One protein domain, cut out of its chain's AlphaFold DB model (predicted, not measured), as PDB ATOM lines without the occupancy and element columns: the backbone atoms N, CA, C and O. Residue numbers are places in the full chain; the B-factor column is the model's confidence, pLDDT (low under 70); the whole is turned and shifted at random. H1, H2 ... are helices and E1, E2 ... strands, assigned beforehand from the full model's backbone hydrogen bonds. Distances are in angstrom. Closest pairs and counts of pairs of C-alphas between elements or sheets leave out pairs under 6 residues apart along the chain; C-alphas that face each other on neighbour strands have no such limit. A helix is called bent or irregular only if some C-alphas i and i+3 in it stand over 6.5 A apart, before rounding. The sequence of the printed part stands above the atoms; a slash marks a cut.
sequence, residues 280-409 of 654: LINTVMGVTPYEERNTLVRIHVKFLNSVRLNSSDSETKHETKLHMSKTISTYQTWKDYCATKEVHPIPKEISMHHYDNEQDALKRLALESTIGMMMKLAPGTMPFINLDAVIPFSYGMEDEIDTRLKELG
ATOM      1  N   LEU A 280     217.562 213.276 139.476       77.12
ATOM      2  CA  LEU A 280     216.584 212.975 140.523       77.12
ATOM      3  C   LEU A 280     216.368 211.458 140.567       77.12
ATOM      4  O   LEU A 280     216.158 210.858 139.520       77.12
ATOM      5  N   ILE A 281     216.392 210.854 141.757       84.62
ATOM      6  CA  ILE A 281     216.179 209.409 141.933       84.62
ATOM      7  C   ILE A 281     215.155 209.141 143.038       84.62
ATOM      8  O   ILE A 281     215.230 209.685 144.144       84.62
ATOM      9  N   ASN A 282     214.192 208.273 142.762       86.94
ATOM     10  CA  ASN A 282     213.240 207.790 143.750       86.94
ATOM     11  C   ASN A 282     213.879 206.634 144.521       86.94
ATOM     12  O   ASN A 282     214.231 205.612 143.944       86.94
ATOM     13  N   THR A 283     214.049 206.787 145.832       89.81
ATOM     14  CA  THR A 283     214.590 205.732 146.697       89.81
ATOM     15  C   THR A 283     213.476 205.099 147.515       89.81
ATOM     16  O   THR A 283     212.697 205.820 148.138       89.81
ATOM     17  N   VAL A 284     213.463 203.767 147.580       91.50
ATOM     18  CA  VAL A 284     212.761 202.985 148.609       91.50
ATOM     19  C   VAL A 284     213.797 202.371 149.540       91.50
ATOM     20  O   VAL A 284     214.802 201.830 149.081       91.50
ATOM     21  N   MET A 285     213.569 202.461 150.848       91.50
ATOM     22  CA  MET A 285     214.502 201.970 151.856       91.50
ATOM     23  C   MET A 285     213.761 201.291 153.006       91.50
ATOM     24  O   MET A 285     212.842 201.879 153.576       91.50
ATOM     25  N   GLY A 286     214.185 200.081 153.367       92.69
ATOM     26  CA  GLY A 286     213.852 199.477 154.653       92.69
ATOM     27  C   GLY A 286     214.792 200.015 155.729       92.69
ATOM     28  O   GLY A 286     216.011 200.023 155.533       92.69
ATOM     29  N   VAL A 287     214.238 200.456 156.859       91.69
ATOM     30  CA  VAL A 287     214.988 201.042 157.981       91.69
ATOM     31  C   VAL A 287     214.697 200.292 159.287       91.69
ATOM     32  O   VAL A 287     213.552 199.932 159.556       91.69
ATOM     33  N   THR A 288     215.739 200.088 160.096       90.94
ATOM     34  CA  THR A 288     215.720 199.514 161.457       90.94
ATOM     35  C   THR A 288     216.433 200.460 162.440       90.94
ATOM     36  O   THR A 288     217.291 201.233 162.012       90.94
ATOM     37  N   PRO A 289     216.136 200.438 163.750       88.31
ATOM     38  CA  PRO A 289     217.047 200.941 164.784       88.31
ATOM     39  C   PRO A 289     218.346 200.112 164.854       88.31
ATOM     40  O   PRO A 289     218.313 198.899 164.664       88.31
ATOM     41  N   TYR A 290     219.474 200.766 165.144       80.25
ATOM     42  CA  TYR A 290     220.804 200.148 165.288       80.25
ATOM     43  C   TYR A 290     220.992 199.395 166.611       80.25
ATOM     44  O   TYR A 290     221.719 198.407 166.675       80.25
ATOM     45  N   GLU A 291     220.376 199.893 167.682       74.94
ATOM     46  CA  GLU A 291     220.585 199.414 169.051       74.94
ATOM     47  C   GLU A 291     219.800 198.129 169.354       74.94
ATOM     48  O   GLU A 291     220.120 197.409 170.298       74.94
ATOM     49  N   GLU A 292     218.764 197.844 168.566       73.62
ATOM     50  CA  GLU A 292     217.907 196.680 168.753       73.62
ATOM     51  C   GLU A 292     218.585 195.428 168.184       73.62
ATOM     52  O   GLU A 292     219.043 195.426 167.043       73.62
ATOM     53  N   ARG A 293     218.653 194.361 168.990       73.25
ATOM     54  CA  ARG A 293     219.305 193.087 168.619       73.25
ATOM     55  C   ARG A 293     218.414 191.856 168.792       73.25
ATOM     56  O   ARG A 293     218.728 190.807 168.242       73.25
ATOM     57  N   ASN A 294     217.294 191.991 169.508       79.38
ATOM     58  CA  ASN A 294     216.423 190.869 169.885       79.38
ATOM     59  C   ASN A 294     215.061 190.885 169.168       79.38
ATOM     60  O   ASN A 294     214.311 189.917 169.246       79.38
ATOM     61  N   THR A 295     214.708 191.996 168.516       85.38
ATOM     62  CA  THR A 295     213.427 192.200 167.823       85.38
ATOM     63  C   THR A 295     213.696 192.860 166.481       85.38
ATOM     64  O   THR A 295     214.259 193.951 166.445       85.38
ATOM     65  N   LEU A 296     213.272 192.257 165.367       87.50
ATOM     66  CA  LEU A 296     213.371 192.939 164.079       87.50
ATOM     67  C   LEU A 296     212.320 194.054 164.025       87.50
ATOM     68  O   LEU A 296     211.122 193.793 163.922       87.50
ATOM     69  N   VAL A 297     212.767 195.305 164.063       91.44
ATOM     70  CA  VAL A 297     211.898 196.475 163.905       91.44
ATOM     71  C   VAL A 297     212.105 197.041 162.506       91.44
ATOM     72  O   VAL A 297     213.237 197.262 162.086       91.44
ATOM     73  N   ARG A 298     211.021 197.252 161.756       91.75
ATOM     74  CA  ARG A 298     211.089 197.643 160.345       91.75
ATOM     75  C   ARG A 298     210.098 198.747 160.009       91.75
ATOM     76  O   ARG A 298     208.951 198.716 160.441       91.75
ATOM     77  N   ILE A 299     210.546 199.684 159.183       93.31
ATOM     78  CA  ILE A 299     209.712 200.664 158.485       93.31
ATOM     79  C   ILE A 299     210.207 200.822 157.050       93.31
ATOM     80  O   ILE A 299     211.418 200.826 156.811       93.31
ATOM     81  N   HIS A 300     209.292 200.971 156.100       92.75
ATOM     82  CA  HIS A 300     209.612 201.259 154.711       92.75
ATOM     83  C   HIS A 300     209.359 202.735 154.409       92.75
ATOM     84  O   HIS A 300     208.268 203.270 154.611       92.75
ATOM     85  N   VAL A 301     210.387 203.416 153.906       89.94
ATOM     86  CA  VAL A 301     210.305 204.825 153.515       89.94
ATOM     87  C   VAL A 301     210.592 204.981 152.030       89.94
ATOM     88  O   VAL A 301     211.522 204.379 151.494       89.94
ATOM     89  N   LYS A 302     209.812 205.836 151.367       89.12
ATOM     90  CA  LYS A 302     210.064 206.290 149.999       89.12
ATOM     91  C   LYS A 302     210.398 207.774 150.032       89.12
ATOM     92  O   LYS A 302     209.649 208.563 150.607       89.12
ATOM     93  N   PHE A 303     211.479 208.177 149.375       84.38
ATOM     94  CA  PHE A 303     211.808 209.587 149.201       84.38
ATOM     95  C   PHE A 303     212.545 209.866 147.895       84.38
ATOM     96  O   PHE A 303     213.364 209.076 147.434       84.38
ATOM     97  N   LEU A 304     212.278 211.043 147.328       80.00
ATOM     98  CA  LEU A 304     213.061 211.590 146.228       80.00
ATOM     99  C   LEU A 304     214.412 212.076 146.773       80.00
ATOM    100  O   LEU A 304     214.454 213.040 147.549       80.00
ATOM    101  N   ASN A 305     215.491 211.407 146.383       76.12
ATOM    102  CA  ASN A 305     216.855 211.898 146.534       76.12
ATOM    103  C   ASN A 305     217.328 212.516 145.205       76.12
ATOM    104  O   ASN A 305     216.626 212.483 144.195       76.12
ATOM    105  N   SER A 306     218.509 213.121 145.202       72.31
ATOM    106  CA  SER A 306     219.123 213.649 143.995       72.31
ATOM    107  C   SER A 306     220.638 213.628 144.114       72.31
ATOM    108  O   SER A 306     221.172 213.942 145.180       72.31
ATOM    109  N   VAL A 307     221.299 213.263 143.021       73.69
ATOM    110  CA  VAL A 307     222.734 212.960 142.923       73.69
ATOM    111  C   VAL A 307     223.358 213.729 141.746       73.69
ATOM    112  O   VAL A 307     222.666 214.477 141.049       73.69
ATOM    113  N   ARG A 308     224.674 213.597 141.540       69.19
ATOM    114  CA  ARG A 308     225.352 214.138 140.346       69.19
ATOM    115  C   ARG A 308     225.122 213.232 139.142       69.19
ATOM    116  O   ARG A 308     224.966 212.019 139.315       69.19
ATOM    117  N   LEU A 309     225.206 213.797 137.942       68.50
ATOM    118  CA  LEU A 309     225.240 213.003 136.719       68.50
ATOM    119  C   LEU A 309     226.448 212.050 136.760       68.50
ATOM    120  O   LEU A 309     227.541 212.450 137.163       68.50
ATOM    121  N   ASN A 310     226.248 210.796 136.353       74.50
ATOM    122  CA  ASN A 310     227.265 209.735 136.375       74.50
ATOM    123  C   ASN A 310     227.865 209.432 137.771       74.50
ATOM    124  O   ASN A 310     229.001 208.969 137.861       74.50
ATOM    125  N   SER A 311     227.122 209.679 138.863       76.94
ATOM    126  CA  SER A 311     227.508 209.196 140.204       76.94
ATOM    127  C   SER A 311     227.591 207.668 140.221       76.94
ATOM    128  O   SER A 311     226.681 207.006 139.728       76.94
ATOM    129  N   SER A 312     228.626 207.100 140.842       81.94
ATOM    130  CA  SER A 312     228.677 205.650 141.072       81.94
ATOM    131  C   SER A 312     227.599 205.199 142.066       81.94
ATOM    132  O   SER A 312     227.207 205.964 142.951       81.94
ATOM    133  N   ASP A 313     227.189 203.928 142.009       81.88
ATOM    134  CA  ASP A 313     226.269 203.331 142.995       81.88
ATOM    135  C   ASP A 313     226.745 203.546 144.440       81.88
ATOM    136  O   ASP A 313     225.941 203.757 145.348       81.88
ATOM    137  N   SER A 314     228.065 203.554 144.659       78.44
ATOM    138  CA  SER A 314     228.667 203.790 145.973       78.44
ATOM    139  C   SER A 314     228.439 205.218 146.492       78.44
ATOM    140  O   SER A 314     228.113 205.407 147.667       78.44
ATOM    141  N   GLU A 315     228.538 206.223 145.617       76.56
ATOM    142  CA  GLU A 315     228.281 207.632 145.937       76.56
ATOM    143  C   GLU A 315     226.781 207.884 146.097       76.56
ATOM    144  O   GLU A 315     226.361 208.510 147.071       76.56
ATOM    145  N   THR A 316     225.973 207.320 145.199       82.31
ATOM    146  CA  THR A 316     224.508 207.352 145.247       82.31
ATOM    147  C   THR A 316     223.984 206.753 146.552       82.31
ATOM    148  O   THR A 316     223.192 207.391 147.255       82.31
ATOM    149  N   LYS A 317     224.483 205.577 146.955       82.75
ATOM    150  CA  LYS A 317     224.146 204.935 148.232       82.75
ATOM    151  C   LYS A 317     224.618 205.763 149.430       82.75
ATOM    152  O   LYS A 317     223.866 205.921 150.391       82.75
ATOM    153  N   HIS A 318     225.820 206.343 149.378       77.94
ATOM    154  CA  HIS A 318     226.340 207.196 150.451       77.94
ATOM    155  C   HIS A 318     225.515 208.483 150.641       77.94
ATOM    156  O   HIS A 318     225.068 208.762 151.754       77.94
ATOM    157  N   GLU A 319     225.245 209.243 149.575       75.62
ATOM    158  CA  GLU A 319     224.424 210.460 149.662       75.62
ATOM    159  C   GLU A 319     222.986 210.131 150.105       75.62
ATOM    160  O   GLU A 319     222.393 210.850 150.912       75.62
ATOM    161  N   THR A 320     222.451 208.982 149.685       82.44
ATOM    162  CA  THR A 320     221.144 208.497 150.144       82.44
ATOM    163  C   THR A 320     221.140 208.125 151.637       82.44
ATOM    164  O   THR A 320     220.201 208.499 152.347       82.44
ATOM    165  N   LYS A 321     222.201 207.486 152.162       80.38
ATOM    166  CA  LYS A 321     222.379 207.238 153.612       80.38
ATOM    167  C   LYS A 321     222.412 208.537 154.424       80.38
ATOM    168  O   LYS A 321     221.794 208.597 155.484       80.38
ATOM    169  N   LEU A 322     223.068 209.593 153.930       74.56
ATOM    170  CA  LEU A 322     223.078 210.907 154.595       74.56
ATOM    171  C   LEU A 322     221.675 211.537 154.671       74.56
ATOM    172  O   LEU A 322     221.356 212.235 155.636       74.56
ATOM    173  N   HIS A 323     220.818 211.286 153.678       75.44
ATOM    174  CA  HIS A 323     219.443 211.787 153.666       75.44
ATOM    175  C   HIS A 323     218.456 210.933 154.484       75.44
ATOM    176  O   HIS A 323     217.520 211.508 155.048       75.44
ATOM    177  N   MET A 324     218.687 209.618 154.628       83.50
ATOM    178  CA  MET A 324     217.856 208.681 155.409       83.50
ATOM    179  C   MET A 324     217.451 209.254 156.772       83.50
ATOM    180  O   MET A 324     216.259 209.400 157.037       83.50
ATOM    181  N   SER A 325     218.420 209.634 157.613       77.12
ATOM    182  CA  SER A 325     218.160 210.080 158.990       77.12
ATOM    183  C   SER A 325     217.302 211.347 159.065       77.12
ATOM    184  O   SER A 325     216.573 211.535 160.031       77.12
ATOM    185  N   LYS A 326     217.333 212.211 158.040       76.69
ATOM    186  CA  LYS A 326     216.450 213.386 157.964       76.69
ATOM    187  C   LYS A 326     215.041 213.008 157.505       76.69
ATOM    188  O   LYS A 326     214.076 213.598 157.985       76.69
ATOM    189  N   THR A 327     214.930 212.071 156.563       81.81
ATOM    190  CA  THR A 327     213.648 211.572 156.054       81.81
ATOM    191  C   THR A 327     212.888 210.825 157.143       81.81
ATOM    192  O   THR A 327     211.742 211.161 157.415       81.81
ATOM    193  N   ILE A 328     213.520 209.855 157.804       84.69
ATOM    194  CA  ILE A 328     212.843 208.981 158.766       84.69
ATOM    195  C   ILE A 328     212.285 209.747 159.977       84.69
ATOM    196  O   ILE A 328     211.151 209.503 160.378       84.69
ATOM    197  N   SER A 329     212.986 210.774 160.478       81.62
ATOM    198  CA  SER A 329     212.484 211.640 161.559       81.62
ATOM    199  C   SER A 329     211.213 212.442 161.219       81.62
ATOM    200  O   SER A 329     210.687 213.120 162.104       81.62
ATOM    201  N   THR A 330     210.700 212.426 159.980       82.12
ATOM    202  CA  THR A 330     209.385 213.025 159.668       82.12
ATOM    203  C   THR A 330     208.222 212.054 159.883       82.12
ATOM    204  O   THR A 330     207.125 212.515 160.219       82.12
ATOM    205  N   TYR A 331     208.456 210.742 159.771       83.25
ATOM    206  CA  TYR A 331     207.442 209.695 159.921       83.25
ATOM    207  C   TYR A 331     206.960 209.625 161.371       83.25
ATOM    208  O   TYR A 331     207.762 209.632 162.303       83.25
ATOM    209  N   GLN A 332     205.640 209.597 161.574       86.88
ATOM    210  CA  GLN A 332     205.079 209.672 162.924       86.88
ATOM    211  C   GLN A 332     205.323 208.383 163.712       86.88
ATOM    212  O   GLN A 332     205.887 208.460 164.795       86.88
ATOM    213  N   THR A 333     205.075 207.214 163.115       88.94
ATOM    214  CA  THR A 333     205.320 205.907 163.749       88.94
ATOM    215  C   THR A 333     206.775 205.692 164.174       88.94
ATOM    216  O   THR A 333     207.021 205.047 165.190       88.94
ATOM    217  N   TRP A 334     207.746 206.279 163.463       90.69
ATOM    218  CA  TRP A 334     209.142 206.295 163.912       90.69
ATOM    219  C   TRP A 334     209.337 207.172 165.156       90.69
ATOM    220  O   TRP A 334     209.968 206.726 166.107       90.69
ATOM    221  N   LYS A 335     208.769 208.387 165.200       90.31
ATOM    222  CA  LYS A 335     208.822 209.248 166.403       90.31
ATOM    223  C   LYS A 335     208.154 208.580 167.602       90.31
ATOM    224  O   LYS A 335     208.710 208.630 168.695       90.31
ATOM    225  N   ASP A 336     206.998 207.959 167.384       90.62
ATOM    226  CA  ASP A 336     206.233 207.265 168.419       90.62
ATOM    227  C   ASP A 336     207.045 206.082 168.967       90.62
ATOM    228  O   ASP A 336     207.202 205.956 170.178       90.62
ATOM    229  N   TYR A 337     207.666 205.284 168.087       90.69
ATOM    230  CA  TYR A 337     208.605 204.230 168.479       90.69
ATOM    231  C   TYR A 337     209.802 204.787 169.268       90.69
ATOM    232  O   TYR A 337     210.094 204.300 170.361       90.69
ATOM    233  N   CYS A 338     210.461 205.843 168.776       89.94
ATOM    234  CA  CYS A 338     211.575 206.489 169.472       89.94
ATOM    235  C   CYS A 338     211.192 207.014 170.864       89.94
ATOM    236  O   CYS A 338     212.037 207.005 171.753       89.94
ATOM    237  N   ALA A 339     209.949 207.457 171.066       90.00
ATOM    238  CA  ALA A 339     209.454 207.932 172.359       90.00
ATOM    239  C   ALA A 339     209.238 206.806 173.393       90.00
ATOM    240  O   ALA A 339     209.093 207.097 174.578       90.00
ATOM    241  N   THR A 340     209.246 205.532 172.976       88.44
ATOM    242  CA  THR A 340     209.176 204.365 173.884       88.44
ATOM    243  C   THR A 340     210.543 203.881 174.386       88.44
ATOM    244  O   THR A 340     210.604 202.913 175.144       88.44
ATOM    245  N   LYS A 341     211.649 204.507 173.957       86.75
ATOM    246  CA  LYS A 341     213.024 204.044 174.207       86.75
ATOM    247  C   LYS A 341     213.813 205.078 175.017       86.75
ATOM    248  O   LYS A 341     213.766 206.267 174.722       86.75
ATOM    249  N   GLU A 342     214.567 204.611 176.013       82.88
ATOM    250  CA  GLU A 342     215.377 205.459 176.910       82.88
ATOM    251  C   GLU A 342     216.496 206.210 176.169       82.88
ATOM    252  O   GLU A 342     216.793 207.366 176.463       82.88
ATOM    253  N   VAL A 343     217.096 205.551 175.174       80.81
ATOM    254  CA  VAL A 343     218.068 206.127 174.241       80.81
ATOM    255  C   VAL A 343     217.386 206.279 172.886       80.81
ATOM    256  O   VAL A 343     216.776 205.329 172.397       80.81
ATOM    257  N   HIS A 344     217.494 207.461 172.270       79.81
ATOM    258  CA  HIS A 344     216.870 207.744 170.976       79.81
ATOM    259  C   HIS A 344     217.453 206.835 169.872       79.81
ATOM    260  O   HIS A 344     218.629 207.004 169.537       79.81
ATOM    261  N   PRO A 345     216.668 205.904 169.290       83.75
ATOM    262  CA  PRO A 345     217.207 204.894 168.382       83.75
ATOM    263  C   PRO A 345     217.796 205.485 167.101       83.75
ATOM    264  O   PRO A 345     217.188 206.355 166.468       83.75
ATOM    265  N   ILE A 346     218.959 204.988 166.680       84.31
ATOM    266  CA  ILE A 346     219.655 205.498 165.499       84.31
ATOM    267  C   ILE A 346     219.219 204.690 164.265       84.31
ATOM    268  O   ILE A 346     219.439 203.481 164.226       84.31
ATOM    269  N   PRO A 347     218.630 205.323 163.231       87.44
ATOM    270  CA  PRO A 347     218.166 204.618 162.038       87.44
ATOM    271  C   PRO A 347     219.325 204.036 161.216       87.44
ATOM    272  O   PRO A 347     220.374 204.667 161.048       87.44
ATOM    273  N   LYS A 348     219.094 202.850 160.650       87.69
ATOM    274  CA  LYS A 348     219.993 202.091 159.777       87.69
ATOM    275  C   LYS A 348     219.238 201.495 158.597       87.69
ATOM    276  O   LYS A 348     218.126 201.003 158.750       87.69
ATOM    277  N   GLU A 349     219.880 201.503 157.435       88.06
ATOM    278  CA  GLU A 349     219.453 200.758 156.249       88.06
ATOM    279  C   GLU A 349     219.474 199.245 156.529       88.06
ATOM    280  O   GLU A 349     220.471 198.737 157.037       88.06
ATOM    281  N   ILE A 350     218.421 198.530 156.119       88.31
ATOM    282  CA  ILE A 350     218.444 197.064 155.921       88.31
ATOM    283  C   ILE A 350     218.230 196.660 154.454       88.31
ATOM    284  O   ILE A 350     218.572 195.551 154.056       88.31
ATOM    285  N   SER A 351     217.658 197.554 153.644       89.88
ATOM    286  CA  SER A 351     217.519 197.411 152.195       89.88
ATOM    287  C   SER A 351     217.432 198.793 151.550       89.88
ATOM    288  O   SER A 351     216.879 199.719 152.145       89.88
ATOM    289  N   MET A 352     217.961 198.946 150.336       91.62
ATOM    290  CA  MET A 352     217.907 200.194 149.574       91.62
ATOM    291  C   MET A 352     217.756 199.891 148.084       91.62
ATOM    292  O   MET A 352     218.492 199.071 147.541       91.62
ATOM    293  N   HIS A 353     216.806 200.561 147.436       92.44
ATOM    294  CA  HIS A 353     216.506 200.414 146.014       92.44
ATOM    295  C   HIS A 353     216.282 201.795 145.393       92.44
ATOM    296  O   HIS A 353     215.584 202.627 145.980       92.44
ATOM    297  N   HIS A 354     216.859 202.030 144.217       91.19
ATOM    298  CA  HIS A 354     216.745 203.283 143.472       91.19
ATOM    299  C   HIS A 354     215.965 203.056 142.171       91.19
ATOM    300  O   HIS A 354     216.092 202.003 141.553       91.19
ATOM    301  N   TYR A 355     215.165 204.046 141.780       88.12
ATOM    302  CA  TYR A 355     214.304 204.037 140.600       88.12
ATOM    303  C   TYR A 355     214.293 205.427 139.967       88.12
ATOM    304  O   TYR A 355     214.148 206.426 140.677       88.12
ATOM    305  N   ASP A 356     214.374 205.512 138.642       82.88
ATOM    306  CA  ASP A 356     214.278 206.799 137.945       82.88
ATOM    307  C   ASP A 356     212.849 207.356 138.023       82.88
ATOM    308  O   ASP A 356     212.629 208.524 138.347       82.88
ATOM    309  N   ASN A 357     211.848 206.493 137.817       84.00
ATOM    310  CA  ASN A 357     210.438 206.865 137.877       84.00
ATOM    311  C   ASN A 357     209.821 206.656 139.275       84.00
ATOM    312  O   ASN A 357     210.273 205.843 140.082       84.00
ATOM    313  N   GLU A 358     208.761 207.412 139.568       82.94
ATOM    314  CA  GLU A 358     208.114 207.386 140.882       82.94
ATOM    315  C   GLU A 358     207.184 206.174 141.081       82.94
ATOM    316  O   GLU A 358     206.995 205.734 142.218       82.94
ATOM    317  N   GLN A 359     206.625 205.620 139.999       84.12
ATOM    318  CA  GLN A 359     205.638 204.538 140.061       84.12
ATOM    319  C   GLN A 359     206.270 203.208 140.475       84.12
ATOM    320  O   GLN A 359     205.732 202.530 141.346       84.12
ATOM    321  N   ASP A 360     207.443 202.854 139.953       87.94
ATOM    322  CA  ASP A 360     208.127 201.614 140.342       87.94
ATOM    323  C   ASP A 360     208.672 201.684 141.777       87.94
ATOM    324  O   ASP A 360     208.621 200.697 142.512       87.94
ATOM    325  N   ALA A 361     209.055 202.877 142.249       89.00
ATOM    326  CA  ALA A 361     209.321 203.107 143.668       89.00
ATOM    327  C   ALA A 361     208.056 202.948 144.539       89.00
ATOM    328  O   ALA A 361     208.139 202.499 145.681       89.00
ATOM    329  N   LEU A 362     206.870 203.293 144.033       88.06
ATOM    330  CA  LEU A 362     205.608 203.071 144.747       88.06
ATOM    331  C   LEU A 362     205.193 201.591 144.747       88.06
ATOM    332  O   LEU A 362     204.813 201.084 145.801       88.06
ATOM    333  N   LYS A 363     205.363 200.873 143.628       89.00
ATOM    334  CA  LYS A 363     205.215 199.407 143.555       89.00
ATOM    335  C   LYS A 363     206.144 198.711 144.553       89.00
ATOM    336  O   LYS A 363     205.688 197.903 145.356       89.00
ATOM    337  N   ARG A 364     207.437 199.070 144.573       92.12
ATOM    338  CA  ARG A 364     208.426 198.489 145.500       92.12
ATOM    339  C   ARG A 364     208.096 198.778 146.965       92.12
ATOM    340  O   ARG A 364     208.250 197.884 147.792       92.12
ATOM    341  N   LEU A 365     207.627 199.990 147.278       91.69
ATOM    342  CA  LEU A 365     207.146 200.339 148.617       91.69
ATOM    343  C   LEU A 365     205.963 199.448 149.022       91.69
ATOM    344  O   LEU A 365     205.999 198.848 150.090       91.69
ATOM    345  N   ALA A 366     204.950 199.317 148.162       91.75
ATOM    346  CA  ALA A 366     203.768 198.503 148.444       91.75
ATOM    347  C   ALA A 366     204.075 197.009 148.573       91.75
ATOM    348  O   ALA A 366     203.526 196.361 149.460       91.75
ATOM    349  N   LEU A 367     204.986 196.477 147.754       94.25
ATOM    350  CA  LEU A 367     205.472 195.102 147.863       94.25
ATOM    351  C   LEU A 367     206.141 194.855 149.222       94.25
ATOM    352  O   LEU A 367     205.728 193.958 149.950       94.25
ATOM    353  N   GLU A 368     207.141 195.656 149.609       94.00
ATOM    354  CA  GLU A 368     207.854 195.431 150.875       94.00
ATOM    355  C   GLU A 368     206.978 195.731 152.108       94.00
ATOM    356  O   GLU A 368     207.055 194.996 153.092       94.00
ATOM    357  N   SER A 369     206.068 196.712 152.045       93.50
ATOM    358  CA  SER A 369     205.045 196.925 153.084       93.50
ATOM    359  C   SER A 369     204.041 195.769 153.165       93.50
ATOM    360  O   SER A 369     203.708 195.331 154.266       93.50
ATOM    361  N   THR A 370     203.600 195.210 152.034       94.56
ATOM    362  CA  THR A 370     202.731 194.019 152.001       94.56
ATOM    363  C   THR A 370     203.450 192.804 152.587       94.56
ATOM    364  O   THR A 370     202.891 192.113 153.436       94.56
ATOM    365  N   ILE A 371     204.719 192.578 152.241       94.50
ATOM    366  CA  ILE A 371     205.550 191.530 152.852       94.50
ATOM    367  C   ILE A 371     205.732 191.781 154.356       94.50
ATOM    368  O   ILE A 371     205.571 190.858 155.151       94.50
ATOM    369  N   GLY A 372     205.945 193.029 154.781       93.06
ATOM    370  CA  GLY A 372     205.963 193.418 156.193       93.06
ATOM    371  C   GLY A 372     204.622 193.213 156.914       93.06
ATOM    372  O   GLY A 372     204.604 192.993 158.123       93.06
ATOM    373  N   MET A 373     203.484 193.261 156.219       94.31
ATOM    374  CA  MET A 373     202.190 192.866 156.784       94.31
ATOM    375  C   MET A 373     202.121 191.344 156.957       94.31
ATOM    376  O   MET A 373     201.744 190.875 158.028       94.31
ATOM    377  N   MET A 374     202.538 190.574 155.946       94.12
ATOM    378  CA  MET A 374     202.559 189.107 156.012       94.12
ATOM    379  C   MET A 374     203.489 188.601 157.126       94.12
ATOM    380  O   MET A 374     203.072 187.763 157.916       94.12
ATOM    381  N   MET A 375     204.688 189.180 157.281       91.94
ATOM    382  CA  MET A 375     205.622 188.878 158.380       91.94
ATOM    383  C   MET A 375     205.030 189.145 159.777       91.94
ATOM    384  O   MET A 375     205.365 188.439 160.721       91.94
ATOM    385  N   LYS A 376     204.155 190.154 159.922       91.31
ATOM    386  CA  LYS A 376     203.458 190.484 161.184       91.31
ATOM    387  C   LYS A 376     202.250 189.576 161.459       91.31
ATOM    388  O   LYS A 376     201.832 189.456 162.608       91.31
ATOM    389  N   LEU A 377     201.665 188.982 160.419       91.44
ATOM    390  CA  LEU A 377     200.543 188.042 160.524       91.44
ATOM    391  C   LEU A 377     201.004 186.589 160.717       91.44
ATOM    392  O   LEU A 377     200.266 185.791 161.285       91.44
ATOM    393  N   ALA A 378     202.196 186.247 160.239       88.94
ATOM    394  CA  ALA A 378     202.736 184.897 160.244       88.94
ATOM    395  C   ALA A 378     202.881 184.320 161.683       88.94
ATOM    396  O   ALA A 378     203.611 184.901 162.496       88.94
ATOM    397  N   PRO A 379     202.198 183.201 162.018       82.38
ATOM    398  CA  PRO A 379     202.300 182.543 163.328       82.38
ATOM    399  C   PRO A 379     203.661 181.852 163.479       82.38
ATOM    400  O   PRO A 379     204.238 181.425 162.485       82.38
ATOM    401  N   GLY A 380     204.192 181.716 164.693       78.19
ATOM    402  CA  GLY A 380     205.510 181.106 164.885       78.19
ATOM    403  C   GLY A 380     206.646 181.924 164.257       78.19
ATOM    404  O   GLY A 380     207.395 181.458 163.399       78.19
ATOM    405  N   THR A 381     206.768 183.188 164.655       80.12
ATOM    406  CA  THR A 381     207.788 184.118 164.146       80.12
ATOM    407  C   THR A 381     208.666 184.672 165.259       80.12
ATOM    408  O   THR A 381     208.250 184.783 166.413       80.12
ATOM    409  N   MET A 382     209.903 185.045 164.919       80.81
ATOM    410  CA  MET A 382     210.729 185.838 165.835       80.81
ATOM    411  C   MET A 382     210.105 187.227 166.053       80.81
ATOM    412  O   MET A 382     209.478 187.747 165.125       80.81
ATOM    413  N   PRO A 383     210.301 187.860 167.231       82.44
ATOM    414  CA  PRO A 383     209.709 189.155 167.548       82.44
ATOM    415  C   PRO A 383     209.920 190.184 166.433       82.44
ATOM    416  O   PRO A 383     211.052 190.525 166.076       82.44
ATOM    417  N   PHE A 384     208.810 190.672 165.878       87.75
ATOM    418  CA  PHE A 384     208.805 191.557 164.720       87.75
ATOM    419  C   PHE A 384     207.842 192.730 164.924       87.75
ATOM    420  O   PHE A 384     206.660 192.543 165.220       87.75
ATOM    421  N   ILE A 385     208.344 193.952 164.741       89.94
ATOM    422  CA  ILE A 385     207.558 195.188 164.831       89.94
ATOM    423  C   ILE A 385     207.613 195.891 163.478       89.94
ATOM    424  O   ILE A 385     208.619 196.500 163.119       89.94
ATOM    425  N   ASN A 386     206.504 195.843 162.743       92.44
ATOM    426  CA  ASN A 386     206.308 196.685 161.570       92.44
ATOM    427  C   ASN A 386     205.723 198.044 161.997       92.44
ATOM    428  O   ASN A 386     204.692 198.090 162.671       92.44
ATOM    429  N   LEU A 387     206.392 199.131 161.608       93.00
ATOM    430  CA  LEU A 387     206.018 200.525 161.873       93.00
ATOM    431  C   LEU A 387     205.374 201.214 160.650       93.00
ATOM    432  O   LEU A 387     205.122 202.422 160.688       93.00
ATOM    433  N   ASP A 388     205.103 200.486 159.565       91.38
ATOM    434  CA  ASP A 388     204.337 200.987 158.421       91.38
ATOM    435  C   ASP A 388     202.890 201.284 158.851       91.38
ATOM    436  O   ASP A 388     202.125 200.382 159.189       91.38
ATOM    437  N   ALA A 389     202.494 202.560 158.845       87.31
ATOM    438  CA  ALA A 389     201.164 202.976 159.305       87.31
ATOM    439  C   ALA A 389     200.026 202.498 158.382       87.31
ATOM    440  O   ALA A 389     198.955 202.103 158.851       87.31
ATOM    441  N   VAL A 390     200.264 202.550 157.069       90.44
ATOM    442  CA  VAL A 390     199.307 202.208 156.012       90.44
ATOM    443  C   VAL A 390     199.968 201.190 155.096       90.44
ATOM    444  O   VAL A 390     201.054 201.455 154.585       90.44
ATOM    445  N   ILE A 391     199.306 200.063 154.851       91.62
ATOM    446  CA  ILE A 391     199.736 199.072 153.863       91.62
ATOM    447  C   ILE A 391     198.919 199.286 152.587       91.62
ATOM    448  O   ILE A 391     197.741 198.918 152.575       91.62
ATOM    449  N   PRO A 392     199.473 199.900 151.526       89.94
ATOM    450  CA  PRO A 392     198.893 199.803 150.195       89.94
ATOM    451  C   PRO A 392     199.092 198.375 149.678       89.94
ATOM    452  O   PRO A 392     200.196 197.838 149.735       89.94
ATOM    453  N   PHE A 393     198.022 197.755 149.191       89.56
ATOM    454  CA  PHE A 393     198.085 196.378 148.711       89.56
ATOM    455  C   PHE A 393     198.723 196.311 147.324       89.56
ATOM    456  O   PHE A 393     198.246 196.947 146.382       89.56
ATOM    457  N   SER A 394     199.775 195.510 147.174       89.56
ATOM    458  CA  SER A 394     200.421 195.259 145.885       89.56
ATOM    459  C   SER A 394     199.554 194.335 145.015       89.56
ATOM    460  O   SER A 394     199.703 193.113 145.026       89.56
ATOM    461  N   TYR A 395     198.582 194.919 144.311       89.06
ATOM    462  CA  TYR A 395     197.813 194.263 143.249       89.06
ATOM    463  C   TYR A 395     198.654 194.159 141.970       89.06
ATOM    464  O   TYR A 395     199.389 195.092 141.650       89.06
ATOM    465  N   GLY A 396     198.529 193.054 141.228       88.75
ATOM    466  CA  GLY A 396     199.295 192.815 139.997       88.75
ATOM    467  C   GLY A 396     200.781 192.517 140.226       88.75
ATOM    468  O   GLY A 396     201.577 192.733 139.320       88.75
ATOM    469  N   MET A 397     201.146 192.080 141.436       92.00
ATOM    470  CA  MET A 397     202.514 191.718 141.847       92.00
ATOM    471  C   MET A 397     202.551 190.329 142.511       92.00
ATOM    472  O   MET A 397     203.304 190.078 143.454       92.00
ATOM    473  N   GLU A 398     201.638 189.439 142.110       93.38
ATOM    474  CA  GLU A 398     201.452 188.123 142.727       93.38
ATOM    475  C   GLU A 398     202.727 187.255 142.726       93.38
ATOM    476  O   GLU A 398     202.983 186.565 143.716       93.38
ATOM    477  N   ASP A 399     203.538 187.308 141.666       93.31
ATOM    478  CA  ASP A 399     204.775 186.519 141.538       93.31
ATOM    479  C   ASP A 399     205.910 187.080 142.413       93.31
ATOM    480  O   ASP A 399     206.631 186.328 143.076       93.31
ATOM    481  N   GLU A 400     206.026 188.408 142.511       94.81
ATOM    482  CA  GLU A 400     206.992 189.057 143.396       94.81
ATOM    483  C   GLU A 400     206.646 188.834 144.872       94.81
ATOM    484  O   GLU A 400     207.549 188.634 145.685       94.81
ATOM    485  N   ILE A 401     205.358 188.816 145.238       95.62
ATOM    486  CA  ILE A 401     204.924 188.475 146.601       95.62
ATOM    487  C   ILE A 401     205.284 187.019 146.916       95.62
ATOM    488  O   ILE A 401     205.893 186.758 147.951       95.62
ATOM    489  N   ASP A 402     204.946 186.075 146.034       94.19
ATOM    490  CA  ASP A 402     205.234 184.650 146.234       94.19
ATOM    491  C   ASP A 402     206.748 184.385 146.322       94.19
ATOM    492  O   ASP A 402     207.217 183.667 147.206       94.19
ATOM    493  N   THR A 403     207.540 185.053 145.480       94.31
ATOM    494  CA  THR A 403     209.008 185.016 145.525       94.31
ATOM    495  C   THR A 403     209.556 185.577 146.841       94.31
ATOM    496  O   THR A 403     210.340 184.906 147.514       94.31
ATOM    497  N   ARG A 404     209.111 186.766 147.272       94.00
ATOM    498  CA  ARG A 404     209.577 187.398 148.521       94.00
ATOM    499  C   ARG A 404     209.135 186.637 149.777       94.00
ATOM    500  O   ARG A 404     209.873 186.633 150.760       94.00
ATOM    501  N   LEU A 405     207.988 185.951 149.757       93.31
ATOM    502  CA  LEU A 405     207.596 185.025 150.828       93.31
ATOM    503  C   LEU A 405     208.529 183.803 150.877       93.31
ATOM    504  O   LEU A 405     209.036 183.479 151.951       93.31
ATOM    505  N   LYS A 406     208.827 183.175 149.730       91.56
ATOM    506  CA  LYS A 406     209.737 182.013 149.646       91.56
ATOM    507  C   LYS A 406     211.162 182.344 150.085       91.56
ATOM    508  O   LYS A 406     211.804 181.526 150.739       91.56
ATOM    509  N   GLU A 407     211.654 183.543 149.775       90.88
ATOM    510  CA  GLU A 407     212.946 184.042 150.270       90.88
ATOM    511  C   GLU A 407     212.999 184.157 151.800       90.88
ATOM    512  O   GLU A 407     214.060 183.951 152.387       90.88
ATOM    513  N   LEU A 408     211.859 184.430 152.442       89.50
ATOM    514  CA  LEU A 408     211.692 184.461 153.899       89.50
ATOM    515  C   LEU A 408     211.354 183.082 154.504       89.50
ATOM    516  O   LEU A 408     211.090 182.989 155.701       89.50
ATOM    517  N   GLY A 409     211.341 182.007 153.708       88.31
ATOM    518  CA  GLY A 409     210.979 180.663 154.172       88.31
ATOM    519  C   GLY A 409     209.478 180.464 154.424       88.31
ATOM    520  O   GLY A 409     209.101 179.542 155.146       88.31
TER     521      GLY A 409
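Overview. This is residues 280 to 409 of the 654 residues of an uncharacterized protein of Folsomia candida (UniProt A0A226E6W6). A twisted sheet of three long, bent strands and the short E4 curls round H1 on one face, while the long helix H3 runs along the strands over the other face. The short H2 is on the same face as H1, and H4 crosses H3 away from the sheet, making three layers, helices on both faces of a sheet, with H4 beyond them. The printed part has 130 residues with four named helices and five named strands, in the order E1 E2 H1 H2 E3 H3 E4 E5 H4; the mixed sheet runs E3 E1 E2 E4. The class is mixed, helices and strands; the whole is compact, with a radius of gyration of the C-alphas of 15.1 A, and spans 47 by 41 by 23 A, only just flat.

Arrangement. Start at the hairpin of E1, residues 280 to 289, and E2, residues 296 to 307: they are antiparallel, with N 283 and O 303 2.9 A apart, within hydrogen-bond range. Beside E1 find the antiparallel edge strand E3, residues 347 to 355, with N 284 and O 353 at 2.9 A. Beside E2 is the parallel edge strand E4, residues 384 to 386, with N 385 and O 296 at 2.9 A. The sheet curls round H1, residues 313 to 328, whose closest C-alphas to E2 are Thr 316 and Val 307, 6.3 A apart. H2, residues 332 to 339, is on the sheet at a height over the sheet of 10.5 A; it is close to H1 but not clearly touching, the C-alphas of Trp 334 and Ile 328 being 6.9 A apart. H3, residues 358 to 377, runs along the strands, at 2 degrees to E1 on the local plane, with a height over the sheet of 8.5 A. E5, residues 390 to 392, pairs with no named strand; its closest C-alpha pair with H3 is Pro 392 and Ala 366, 5.3 A. H3, with residues 367 to 371 alone, touches H4, residues 398 to 407, at a steep tilt of 53 degrees, the same way; the closest C-alphas are Leu 367 and Ile 401, 6.8 A. H4 is not on the sheet. E2, H1, H2, E3 and likewise E3, H3, E4 form split strand-helix-strand units, two strands that run the same way but are not neighbours, joined through helices; both crossovers are right-handed. In H2, H3 and H4 every O i to N i+4 pair is within hydrogen-bond range, in H1 10 of 12.

Along the chain. Find C-alpha 280 at (216.584, 212.975, 140.523), where E1 begins; it measures 27.1 A and bends by 52 degrees at residue 286. E2 measures 30.6 A and bends by 68 degrees at residue 304; E3 measures 21.8 A and bends by 74 degrees at residue 350. H1, 21.5 A long, has a kink of 34 degrees near residue 322 and is only just irregular: C-alphas 322 and 325 are 6.6 A apart. H3 runs 28.6 A from C-alpha 358 at (208.114, 207.386, 140.882), and H4 ends at C-alpha 407 (212.946, 184.042, 150.270).

Size, cuts and confidence. The two C-alphas farthest apart, Leu 309 and Gly 380, are 46.9 A apart. The printed part has no cut and no long link. Its mean pLDDT is 86.4; look to residues 308 to 309 for values under 70.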